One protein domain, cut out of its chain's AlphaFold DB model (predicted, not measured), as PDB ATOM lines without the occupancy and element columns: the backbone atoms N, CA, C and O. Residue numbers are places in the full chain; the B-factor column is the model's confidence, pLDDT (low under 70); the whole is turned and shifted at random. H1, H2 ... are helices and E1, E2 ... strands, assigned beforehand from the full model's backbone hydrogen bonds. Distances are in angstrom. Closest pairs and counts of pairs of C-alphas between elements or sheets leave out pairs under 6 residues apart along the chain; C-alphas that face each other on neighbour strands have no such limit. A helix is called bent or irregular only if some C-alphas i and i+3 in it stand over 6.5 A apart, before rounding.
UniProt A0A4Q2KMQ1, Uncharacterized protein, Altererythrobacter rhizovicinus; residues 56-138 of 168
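AT A GLANCE: This is residues 56 to 138 of the 168 residues of an uncharacterized protein of Altererythrobacter rhizovicinus (UniProt A0A4Q2KMQ1). A small head of short strands, loops and one helix has a single long helix, H2, sticking out of it as an arm; residues 112 to 138 of H2 stand free. In the head, the strand E1 lies beside the small hairpin of E2 and E3, and H1 leads away from that hairpin, its residues 92 to 97 standing free. The printed part has 83 residues, with three named strands and then two named helices in the order E1, E2, E3, H1, H2; E2 and E3 form an antiparallel sheet of two strands, and the class is mostly helix. The whole is extended, with a radius of gyration of the C-alphas of 20.6 A, and spans 70 by 24 by 16 A, its length made chiefly by the arm.

IN THESE COORDINATES: E1 is residues 60 to 62, 6.6 A long, and begins at C-alpha 60, (-53.564, 33.407, 19.068). E2 is residues 68 to 70 and E3 is residues 76 to 78, each 6.8 A from first to last C-alpha. H1 is residues 81 to 97, 24.5 A long, and begins at C-alpha 81, (-65.090, 38.475, 13.094). H1 is irregular, with C-alphas 93 and 96 7.6 A apart, and has a kink of 38 degrees near residue 91. H2 is residues 105 to 138, 49.7 A long, is not bent, and ends at C-alpha 138, (-26.823, -2.018, 42.049).

HOW THE PARTS SIT: E2 and E3 are antiparallel neighbours and a hairpin, with 138 degrees between their directions. C-alphas 68 and 78 face each other at 4.6 A, and N 69 and O 77 are within hydrogen-bond range at 2.8 A, as are N 77 and O 69 at 2.8 A. E1 pairs with no named strand, but residues 56 to 57 pair antiparallel with its residues 60 to 61. The closest C-alphas of E1 and E2 are those of Tyr 62 and Ile 69, 4.7 A apart. E1 and E3 are near each other. E1 and H1 are only just apart, the closest C-alphas being 8.2 A from each other. The closest C-alphas of E1 and H2 are those of Tyr 61 and Tyr 107, 6.8 A apart. H1 and H2 are apart, and H2 is also apart from E2 and E3. Of the O i to N i+4 pairs, 8 of 13 in H1 and 29 of 30 in H2 are within hydrogen-bond range.

THE WHOLE: The C-alphas farthest apart, those of Asp 96 and Glu 138, are 70.9 A from each other. Without the stretches that stand free, residues 92 to 99 and 112 to 138, the body spans 26 by 20 by 14 A. The printed part has no cut. The link from H1 to H2 is short, and the other links are tight. The mean pLDDT of the printed part is 71.4, and residues 94 to 100 and 109 to 138 are under 70.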
ATOM      1  N   TRP A  56     -51.747  38.174  23.292       88.06
ATOM      2  CA  TRP A  56     -52.422  36.883  23.190       88.06
ATOM      3  C   TRP A  56     -53.924  37.019  23.459       88.06
ATOM      4  O   TRP A  56     -54.323  37.673  24.423       88.06
ATOM      5  N   TYR A  57     -54.738  36.375  22.630       85.19
ATOM      6  CA  TYR A  57     -56.182  36.230  22.782       85.19
ATOM      7  C   TYR A  57     -56.618  34.888  22.182       85.19
ATOM      8  O   TYR A  57     -56.300  34.605  21.030       85.19
ATOM      9  N   ASN A  58     -57.322  34.069  22.968       86.38
ATOM     10  CA  ASN A  58     -57.837  32.759  22.550       86.38
ATOM     11  C   ASN A  58     -56.791  31.875  21.832       86.38
ATOM     12  O   ASN A  58     -57.019  31.424  20.720       86.38
ATOM     13  N   ASP A  59     -55.609  31.702  22.435       86.25
ATOM     14  CA  ASP A  59     -54.456  30.957  21.882       86.25
ATOM     15  C   ASP A  59     -53.743  31.559  20.665       86.25
ATOM     16  O   ASP A  59     -52.716  31.024  20.234       86.25
ATOM     17  N   TYR A  60     -54.195  32.711  20.177       89.69
ATOM     18  CA  TYR A  60     -53.564  33.407  19.068       89.69
ATOM     19  C   TYR A  60     -52.929  34.728  19.503       89.69
ATOM     20  O   TYR A  60     -53.465  35.483  20.310       89.69
ATOM     21  N   TYR A  61     -51.769  35.030  18.941       90.81
ATOM     22  CA  TYR A  61     -51.034  36.260  19.146       90.81
ATOM     23  C   TYR A  61     -51.340  37.275  18.052       90.81
ATOM     24  O   TYR A  61     -51.127  37.009  16.871       90.81
ATOM     25  N   TYR A  62     -51.768  38.468  18.443       91.00
ATOM     26  CA  TYR A  62     -51.907  39.604  17.552       91.00
ATOM     27  C   TYR A  62     -50.707  40.552  17.705       91.00
ATOM     28  O   TYR A  62     -50.490  41.072  18.804       91.00
ATOM     29  N   PRO A  63     -49.937  40.834  16.637       88.25
ATOM     30  CA  PRO A  63     -48.763  41.704  16.719       88.25
ATOM     31  C   PRO A  63     -49.122  43.193  16.815       88.25
ATOM     32  O   PRO A  63     -48.233  44.022  16.977       88.25
ATOM     33  N   GLY A  64     -50.403  43.557  16.709       87.12
ATOM     34  CA  GLY A  64     -50.852  44.949  16.741       87.12
ATOM     35  C   GLY A  64     -50.975  45.601  15.363       87.12
ATOM     36  O   GLY A  64     -51.592  46.664  15.238       87.12
ATOM     37  N   SER A  65     -50.462  44.956  14.310       84.62
ATOM     38  CA  SER A  65     -50.587  45.362  12.906       84.62
ATOM     39  C   SER A  65     -51.451  44.364  12.108       84.62
ATOM     40  O   SER A  65     -51.588  43.200  12.480       84.62
ATOM     41  N   GLY A  66     -52.036  44.821  10.995       86.75
ATOM     42  CA  GLY A  66     -52.721  43.950  10.036       86.75
ATOM     43  C   GLY A  66     -53.970  43.222  10.552       86.75
ATOM     44  O   GLY A  66     -54.579  43.616  11.546       86.75
ATOM     45  N   TYR A  67     -54.341  42.170   9.818       88.31
ATOM     46  CA  TYR A  67     -55.545  41.343  10.007       88.31
ATOM     47  C   TYR A  67     -55.190  39.879  10.324       88.31
ATOM     48  O   TYR A  67     -55.986  38.961  10.103       88.31
ATOM     49  N   TYR A  68     -53.950  39.653  10.758       91.69
ATOM     50  CA  TYR A  68     -53.393  38.329  10.983       91.69
ATOM     51  C   TYR A  68     -53.055  38.129  12.451       91.69
ATOM     52  O   TYR A  68     -52.548  39.029  13.119       91.69
ATOM     53  N   ILE A  69     -53.319  36.920  12.914       91.94
ATOM     54  CA  ILE A  69     -52.982  36.417  14.234       91.94
ATOM     55  C   ILE A  69     -52.115  35.172  14.067       91.94
ATOM     56  O   ILE A  69     -52.134  34.524  13.022       91.94
ATOM     57  N   TYR A  70     -51.327  34.850  15.078       90.69
ATOM     58  CA  TYR A  70     -50.332  33.790  15.002       90.69
ATOM     59  C   TYR A  70     -50.599  32.791  16.104       90.69
ATOM     60  O   TYR A  70     -50.706  33.174  17.264       90.69
ATOM     61  N   ASP A  71     -50.734  31.518  15.761       89.94
ATOM     62  CA  ASP A  71     -50.837  30.507  16.804       89.94
ATOM     63  C   ASP A  71     -49.500  30.346  17.547       89.94
ATOM     64  O   ASP A  71     -48.471  30.940  17.212       89.94
ATOM     65  N   ARG A  72     -49.498  29.485  18.561       81.38
ATOM     66  CA  ARG A  72     -48.296  29.155  19.340       81.38
ATOM     67  C   ARG A  72     -47.179  28.500  18.517       81.38
ATOM     68  O   ARG A  72     -46.058  28.405  19.002       81.38
ATOM     69  N   ARG A  73     -47.479  27.997  17.317       84.00
ATOM     70  CA  ARG A  73     -46.525  27.387  16.379       84.00
ATOM     71  C   ARG A  73     -46.032  28.394  15.335       84.00
ATOM     72  O   ARG A  73     -45.253  28.022  14.463       84.00
ATOM     73  N   GLY A  74     -46.472  29.649  15.415       82.38
ATOM     74  CA  GLY A  74     -46.136  30.700  14.465       82.38
ATOM     75  C   GLY A  74     -46.870  30.589  13.137       82.38
ATOM     76  O   GLY A  74     -46.524  31.309  12.199       82.38
ATOM     77  N   GLN A  75     -47.879  29.720  13.028       87.12
ATOM     78  CA  GLN A  75     -48.695  29.683  11.825       87.12
ATOM     79  C   GLN A  75     -49.548  30.943  11.766       87.12
ATOM     80  O   GLN A  75     -50.178  31.345  12.746       87.12
ATOM     81  N   ARG A  76     -49.540  31.571  10.592       90.06
ATOM     82  CA  ARG A  76     -50.312  32.777  10.327       90.06
ATOM     83  C   ARG A  76     -51.755  32.393  10.027       90.06
ATOM     84  O   ARG A  76     -52.023  31.727   9.031       90.06
ATOM     85  N   HIS A  77     -52.669  32.913  10.829       89.06
ATOM     86  CA  HIS A  77     -54.109  32.775  10.665       89.06
ATOM     87  C   HIS A  77     -54.721  34.142  10.394       89.06
ATOM     88  O   HIS A  77     -54.272  35.163  10.916       89.06
ATOM     89  N   ARG A  78     -55.743  34.188   9.546       87.25
ATOM     90  CA  ARG A  78     -56.553  35.399   9.401       87.25
ATOM     91  C   ARG A  78     -57.500  35.459  10.593       87.25
ATOM     92  O   ARG A  78     -58.111  34.448  10.920       87.25
ATOM     93  N   TRP A  79     -57.607  36.615  11.237       80.62
ATOM     94  CA  TRP A  79     -58.545  36.759  12.347       80.62
ATOM     95  C   TRP A  79     -60.004  36.587  11.885       80.62
ATOM     96  O   TRP A  79     -60.367  36.983  10.772       80.62
ATOM     97  N   ASP A  80     -60.841  35.978  12.717       84.50
ATOM     98  CA  ASP A  80     -62.280  35.897  12.460       84.50
ATOM     99  C   ASP A  80     -62.980  37.211  12.888       84.50
ATOM    100  O   ASP A  80     -62.324  38.160  13.329       84.50
ATOM    101  N   ASP A  81     -64.294  37.308  12.710       85.31
ATOM    102  CA  ASP A  81     -65.090  38.475  13.094       85.31
ATOM    103  C   ASP A  81     -65.080  38.758  14.609       85.31
ATOM    104  O   ASP A  81     -65.003  39.924  15.003       85.31
ATOM    105  N   ASP A  82     -65.086  37.736  15.467       81.19
ATOM    106  CA  ASP A  82     -65.021  37.888  16.925       81.19
ATOM    107  C   ASP A  82     -63.664  38.439  17.367       81.19
ATOM    108  O   ASP A  82     -63.566  39.448  18.081       81.19
ATOM    109  N   THR A  83     -62.590  37.837  16.857       84.19
ATOM    110  CA  THR A  83     -61.221  38.298  17.108       84.19
ATOM    111  C   THR A  83     -61.003  39.711  16.558       84.19
ATOM    112  O   THR A  83     -60.337  40.540  17.188       84.19
ATOM    113  N   ARG A  84     -61.607  40.026  15.408       84.38
ATOM    114  CA  ARG A  84     -61.578  41.365  14.818       84.38
ATOM    115  C   ARG A  84     -62.227  42.395  15.735       84.38
ATOM    116  O   ARG A  84     -61.553  43.356  16.089       84.38
ATOM    117  N   ARG A  85     -63.467  42.185  16.194       85.06
ATOM    118  CA  ARG A  85     -64.152  43.117  17.119       85.06
ATOM    119  C   ARG A  85     -63.339  43.353  18.392       85.06
ATOM    120  O   ARG A  85     -63.227  44.482  18.884       85.06
ATOM    121  N   TYR A  86     -62.731  42.291  18.916       85.00
ATOM    122  CA  TYR A  86     -61.884  42.366  20.100       85.00
ATOM    123  C   TYR A  86     -60.661  43.275  19.892       85.00
ATOM    124  O   TYR A  86     -60.359  44.110  20.751       85.00
ATOM    125  N   TRP A  87     -59.953  43.152  18.769       85.31
ATOM    126  CA  TRP A  87     -58.757  43.959  18.513       85.31
ATOM    127  C   TRP A  87     -59.063  45.337  17.928       85.31
ATOM    128  O   TRP A  87     -58.323  46.278  18.208       85.31
ATOM    129  N   GLU A  88     -60.155  45.500  17.184       83.44
ATOM    130  CA  GLU A  88     -60.620  46.795  16.669       83.44
ATOM    131  C   GLU A  88     -61.002  47.740  17.806       83.44
ATOM    132  O   GLU A  88     -60.440  48.831  17.903       83.44
ATOM    133  N   SER A  89     -61.816  47.272  18.759       80.19
ATOM    134  CA  SER A  89     -62.197  48.054  19.950       80.19
ATOM    135  C   SER A  89     -61.008  48.503  20.809       80.19
ATOM    136  O   SER A  89     -61.108  49.460  21.585       80.19
ATOM    137  N   ARG A  90     -59.864  47.820  20.681       77.88
ATOM    138  CA  ARG A  90     -58.591  48.205  21.301       77.88
ATOM    139  C   ARG A  90     -57.819  49.161  20.410       77.88
ATOM    140  O   ARG A  90     -57.378  50.194  20.892       77.88
ATOM    141  N   ARG A  91     -57.684  48.858  19.119       72.25
ATOM    142  CA  ARG A  91     -56.991  49.699  18.134       72.25
ATOM    143  C   ARG A  91     -57.544  51.111  18.066       72.25
ATOM    144  O   ARG A  91     -56.746  52.036  17.954       72.25
ATOM    145  N   ASP A  92     -58.858  51.273  18.171       73.88
ATOM    146  CA  ASP A  92     -59.490  52.591  18.147       73.88
ATOM    147  C   ASP A  92     -58.995  53.484  19.288       73.88
ATOM    148  O   ASP A  92     -58.754  54.669  19.081       73.88
ATOM    149  N   ARG A  93     -58.704  52.908  20.460       70.00
ATOM    150  CA  ARG A  93     -58.162  53.644  21.618       70.00
ATOM    151  C   ARG A  93     -56.708  54.077  21.439       70.00
ATOM    152  O   ARG A  93     -56.248  54.984  22.121       70.00
ATOM    153  N   TYR A  94     -55.975  53.425  20.538       69.06
ATOM    154  CA  TYR A  94     -54.582  53.747  20.210       69.06
ATOM    155  C   TYR A  94     -54.461  54.373  18.814       69.06
ATOM    156  O   TYR A  94     -53.361  54.446  18.255       69.06
ATOM    157  N   ARG A  95     -55.587  54.822  18.233       66.56
ATOM    158  CA  ARG A  95     -55.654  55.376  16.879       66.56
ATOM    159  C   ARG A  95     -54.788  56.624  16.735       66.56
ATOM    160  O   ARG A  95     -54.068  56.719  15.739       66.56
ATOM    161  N   ASP A  96     -54.784  57.464  17.764       64.50
ATOM    162  CA  ASP A  96     -54.130  58.778  17.790       64.50
ATOM    163  C   ASP A  96     -52.639  58.720  18.141       64.50
ATOM    164  O   ASP A  96     -51.916  59.698  17.983       64.50
ATOM    165  N   ARG A  97     -52.140  57.561  18.593       61.91
ATOM    166  CA  ARG A  97     -50.770  57.431  19.111       61.91
ATOM    167  C   ARG A  97     -49.691  57.241  18.042       61.91
ATOM    168  O   ARG A  97     -48.553  57.003  18.422       61.91
ATOM    169  N   GLY A  98     -50.038  57.308  16.750       55.12
ATOM    170  CA  GLY A  98     -49.126  57.335  15.588       55.12
ATOM    171  C   GLY A  98     -48.287  56.073  15.323       55.12
ATOM    172  O   GLY A  98     -48.118  55.666  14.177       55.12
ATOM    173  N   ASP A  99     -47.831  55.386  16.364       56.44
ATOM    174  CA  ASP A  99     -46.830  54.326  16.308       56.44
ATOM    175  C   ASP A  99     -47.452  52.932  16.444       56.44
ATOM    176  O   ASP A  99     -47.143  52.164  17.360       56.44
ATOM    177  N   ARG A 100     -48.336  52.566  15.507       63.66
ATOM    178  CA  ARG A 100     -48.880  51.194  15.415       63.66
ATOM    179  C   ARG A 100     -47.876  50.253  14.756       63.66
ATOM    180  O   ARG A 100     -48.129  49.684  13.695       63.66
ATOM    181  N   ARG A 101     -46.710  50.131  15.384       72.50
ATOM    182  CA  ARG A 101     -45.679  49.176  14.987       72.50
ATOM    183  C   ARG A 101     -46.045  47.792  15.493       72.50
ATOM    184  O   ARG A 101     -46.728  47.631  16.501       72.50
ATOM    185  N   GLU A 102     -45.563  46.786  14.784       81.56
ATOM    186  CA  GLU A 102     -45.661  45.418  15.261       81.56
ATOM    187  C   GLU A 102     -44.891  45.253  16.559       81.56
ATOM    188  O   GLU A 102     -43.729  45.646  16.678       81.56
ATOM    189  N   ASN A 103     -45.537  44.621  17.527       82.06
ATOM    190  CA  ASN A 103     -44.919  44.269  18.776       82.06
ATOM    191  C   ASN A 103     -44.896  42.751  18.912       82.06
ATOM    192  O   ASN A 103     -45.937  42.112  19.019       82.06
ATOM    193  N   TRP A 104     -43.693  42.183  18.950       82.50
ATOM    194  CA  TRP A 104     -43.441  40.744  19.098       82.50
ATOM    195  C   TRP A 104     -42.905  40.369  20.489       82.50
ATOM    196  O   TRP A 104     -42.571  39.213  20.745       82.50
ATOM    197  N   SER A 105     -42.813  41.334  21.410       77.81
ATOM    198  CA  SER A 105     -42.172  41.145  22.721       77.81
ATOM    199  C   SER A 105     -42.847  40.065  23.570       77.81
ATOM    200  O   SER A 105     -42.173  39.274  24.228       77.81
ATOM    201  N   ARG A 106     -44.183  39.999  23.534       75.19
ATOM    202  CA  ARG A 106     -44.978  39.023  24.291       75.19
ATOM    203  C   ARG A 106     -45.063  37.660  23.605       75.19
ATOM    204  O   ARG A 106     -45.317  36.671  24.285       75.19
ATOM    205  N   TYR A 107     -44.821  37.610  22.298       77.44
ATOM    206  CA  TYR A 107     -44.699  36.359  21.556       77.44
ATOM    207  C   TYR A 107     -43.387  35.649  21.915       77.44
ATOM    208  O   TYR A 107     -43.408  34.528  22.415       77.44
ATOM    209  N   ARG A 108     -42.252  36.356  21.791       72.06
ATOM    210  CA  ARG A 108     -40.911  35.808  22.079       72.06
ATOM    211  C   ARG A 108     -40.756  35.358  23.529       72.06
ATOM    212  O   ARG A 108     -40.339  34.238  23.774       72.06
ATOM    213  N   ARG A 109     -41.220  36.166  24.493       62.81
ATOM    214  CA  ARG A 109     -41.177  35.800  25.923       62.81
ATOM    215  C   ARG A 109     -41.933  34.512  26.249       62.81
ATOM    216  O   ARG A 109     -41.609  33.871  27.245       62.81
ATOM    217  N   GLN A 110     -42.973  34.168  25.491       59.69
ATOM    218  CA  GLN A 110     -43.712  32.928  25.712       59.69
ATOM    219  C   GLN A 110     -43.011  31.732  25.067       59.69
ATOM    220  O   GLN A 110     -42.979  30.664  25.678       59.69
ATOM    221  N   ASP A 111     -42.400  31.932  23.901       57.75
ATOM    222  CA  ASP A 111     -41.553  30.925  23.261       57.75
ATOM    223  C   ASP A 111     -40.334  30.593  24.141       57.75
ATOM    224  O   ASP A 111     -40.121  29.436  24.498       57.75
ATOM    225  N   ASP A 112     -39.629  31.611  24.647       57.53
ATOM    226  CA  ASP A 112     -38.472  31.465  25.545       57.53
ATOM    227  C   ASP A 112     -38.800  30.683  26.832       57.53
ATOM    228  O   ASP A 112     -37.972  29.936  27.359       57.53
ATOM    229  N   ARG A 113     -40.015  30.859  27.369       57.38
ATOM    230  CA  ARG A 113     -40.490  30.114  28.548       57.38
ATOM    231  C   ARG A 113     -40.727  28.646  28.220       57.38
ATOM    232  O   ARG A 113     -40.368  27.790  29.021       57.38
ATOM    233  N   ARG A 114     -41.283  28.359  27.041       53.34
ATOM    234  CA  ARG A 114     -41.549  26.992  26.600       53.34
ATOM    235  C   ARG A 114     -40.258  26.210  26.396       53.34
ATOM    236  O   ARG A 114     -40.166  25.108  26.920       53.34
ATOM    237  N   TRP A 115     -39.261  26.794  25.730       45.25
ATOM    238  CA  TRP A 115     -37.944  26.163  25.588       45.25
ATOM    239  C   TRP A 115     -37.369  25.775  26.954       45.25
ATOM    240  O   TRP A 115     -37.011  24.624  27.174       45.25
ATOM    241  N   ARG A 116     -37.423  26.692  27.929       53.19
ATOM    242  CA  ARG A 116     -36.953  26.428  29.299       53.19
ATOM    243  C   ARG A 116     -37.747  25.344  30.038       53.19
ATOM    244  O   ARG A 116     -37.159  24.628  30.850       53.19
ATOM    245  N   ASP A 117     -39.054  25.234  29.812       53.72
ATOM    246  CA  ASP A 117     -39.898  24.215  30.447       53.72
ATOM    247  C   ASP A 117     -39.723  22.827  29.812       53.72
ATOM    248  O   ASP A 117     -39.665  21.831  30.539       53.72
ATOM    249  N   ASP A 118     -39.598  22.760  28.484       57.06
ATOM    250  CA  ASP A 118     -39.279  21.532  27.746       57.06
ATOM    251  C   ASP A 118     -37.883  21.017  28.136       57.06
ATOM    252  O   ASP A 118     -37.742  19.846  28.500       57.06
ATOM    253  N   ASP A 119     -36.879  21.900  28.206       54.38
ATOM    254  CA  ASP A 119     -35.551  21.563  28.724       54.38
ATOM    255  C   ASP A 119     -35.644  21.006  30.151       54.38
ATOM    256  O   ASP A 119     -35.173  19.902  30.429       54.38
ATOM    257  N   ARG A 120     -36.306  21.717  31.076       52.31
ATOM    258  CA  ARG A 120     -36.445  21.277  32.480       52.31
ATOM    259  C   ARG A 120     -37.127  19.919  32.628       52.31
ATOM    260  O   ARG A 120     -36.769  19.170  33.541       52.31
ATOM    261  N   ARG A 121     -38.112  19.596  31.786       54.41
ATOM    262  CA  ARG A 121     -38.744  18.266  31.771       54.41
ATOM    263  C   ARG A 121     -37.776  17.211  31.238       54.41
ATOM    264  O   ARG A 121     -37.601  16.186  31.892       54.41
ATOM    265  N   GLY A 122     -37.065  17.511  30.150       51.88
ATOM    266  CA  GLY A 122     -36.042  16.634  29.577       51.88
ATOM    267  C   GLY A 122     -34.921  16.274  30.557       51.88
ATOM    268  O   GLY A 122     -34.540  15.105  30.650       51.88
ATOM    269  N   TRP A 123     -34.440  17.240  31.349       48.50
ATOM    270  CA  TRP A 123     -33.448  16.993  32.404       48.50
ATOM    271  C   TRP A 123     -34.002  16.077  33.504       48.50
ATOM    272  O   TRP A 123     -33.404  15.045  33.800       48.50
ATOM    273  N   ARG A 124     -35.203  16.367  34.025       53.56
ATOM    274  CA  ARG A 124     -35.842  15.554  35.079       53.56
ATOM    275  C   ARG A 124     -36.116  14.111  34.652       53.56
ATOM    276  O   ARG A 124     -36.026  13.202  35.478       53.56
ATOM    277  N   ASP A 125     -36.464  13.885  33.389       52.16
ATOM    278  CA  ASP A 125     -36.701  12.538  32.865       52.16
ATOM    279  C   ASP A 125     -35.399  11.764  32.635       52.16
ATOM    280  O   ASP A 125     -35.354  10.548  32.856       52.16
ATOM    281  N   ARG A 126     -34.319  12.458  32.251       53.19
ATOM    282  CA  ARG A 126     -32.980  11.868  32.155       53.19
ATOM    283  C   ARG A 126     -32.446  11.479  33.534       53.19
ATOM    284  O   ARG A 126     -31.958  10.359  33.672       53.19
ATOM    285  N   ASP A 127     -32.622  12.326  34.544       56.06
ATOM    286  CA  ASP A 127     -32.198  12.042  35.920       56.06
ATOM    287  C   ASP A 127     -32.968  10.849  36.503       56.06
ATOM    288  O   ASP A 127     -32.368   9.874  36.949       56.06
ATOM    289  N   ARG A 128     -34.303  10.827  36.363       51.78
ATOM    290  CA  ARG A 128     -35.130   9.692  36.817       51.78
ATOM    291  C   ARG A 128     -34.790   8.375  36.123       51.78
ATOM    292  O   ARG A 128     -34.849   7.321  36.756       51.78
ATOM    293  N   ARG A 129     -34.479   8.394  34.820       53.56
ATOM    294  CA  ARG A 129     -34.018   7.190  34.104       53.56
ATOM    295  C   ARG A 129     -32.613   6.779  34.541       53.56
ATOM    296  O   ARG A 129     -32.354   5.580  34.629       53.56
ATOM    297  N   GLY A 130     -31.737   7.740  34.829       53.94
ATOM    298  CA  GLY A 130     -30.398   7.505  35.367       53.94
ATOM    299  C   GLY A 130     -30.432   6.841  36.743       53.94
ATOM    300  O   GLY A 130     -29.774   5.820  36.935       53.94
ATOM    301  N   ASP A 131     -31.263   7.349  37.654       56.06
ATOM    302  CA  ASP A 131     -31.432   6.798  39.002       56.06
ATOM    303  C   ASP A 131     -32.036   5.392  38.988       56.06
ATOM    304  O   ASP A 131     -31.552   4.508  39.694       56.06
ATOM    305  N   ARG A 132     -33.038   5.136  38.133       53.59
ATOM    306  CA  ARG A 132     -33.581   3.776  37.958       53.59
ATOM    307  C   ARG A 132     -32.518   2.810  37.443       53.59
ATOM    308  O   ARG A 132     -32.313   1.762  38.039       53.59
ATOM    309  N   ASN A 133     -31.774   3.188  36.400       53.16
ATOM    310  CA  ASN A 133     -30.736   2.328  35.823       53.16
ATOM    311  C   ASN A 133     -29.587   2.066  36.813       53.16
ATOM    312  O   ASN A 133     -29.051   0.960  36.864       53.16
ATOM    313  N   ARG A 134     -29.222   3.064  37.629       54.56
ATOM    314  CA  ARG A 134     -28.237   2.906  38.706       54.56
ATOM    315  C   ARG A 134     -28.752   1.958  39.792       54.56
ATOM    316  O   ARG A 134     -28.022   1.040  40.153       54.56
ATOM    317  N   GLY A 135     -29.999   2.116  40.238       57.34
ATOM    318  CA  GLY A 135     -30.621   1.230  41.226       57.34
ATOM    319  C   GLY A 135     -30.779  -0.214  40.739       57.34
ATOM    320  O   GLY A 135     -30.511  -1.147  41.493       57.34
ATOM    321  N   ASP A 136     -31.142  -0.415  39.471       58.59
ATOM    322  CA  ASP A 136     -31.281  -1.747  38.869       58.59
ATOM    323  C   ASP A 136     -29.923  -2.444  38.700       58.59
ATOM    324  O   ASP A 136     -29.795  -3.642  38.963       58.59
ATOM    325  N   ARG A 137     -28.875  -1.698  38.315       53.53
ATOM    326  CA  ARG A 137     -27.504  -2.230  38.288       53.53
ATOM    327  C   ARG A 137     -27.039  -2.620  39.680       53.53
ATOM    328  O   ARG A 137     -26.484  -3.698  39.837       53.53
ATOM    329  N   GLU A 138     -27.261  -1.769  40.675       53.56
ATOM    330  CA  GLU A 138     -26.823  -2.018  42.049       53.56
ATOM    331  C   GLU A 138     -27.511  -3.243  42.667       53.56
ATOM    332  O   GLU A 138     -26.845  -4.062  43.295       53.56
TER     333      GLU A 138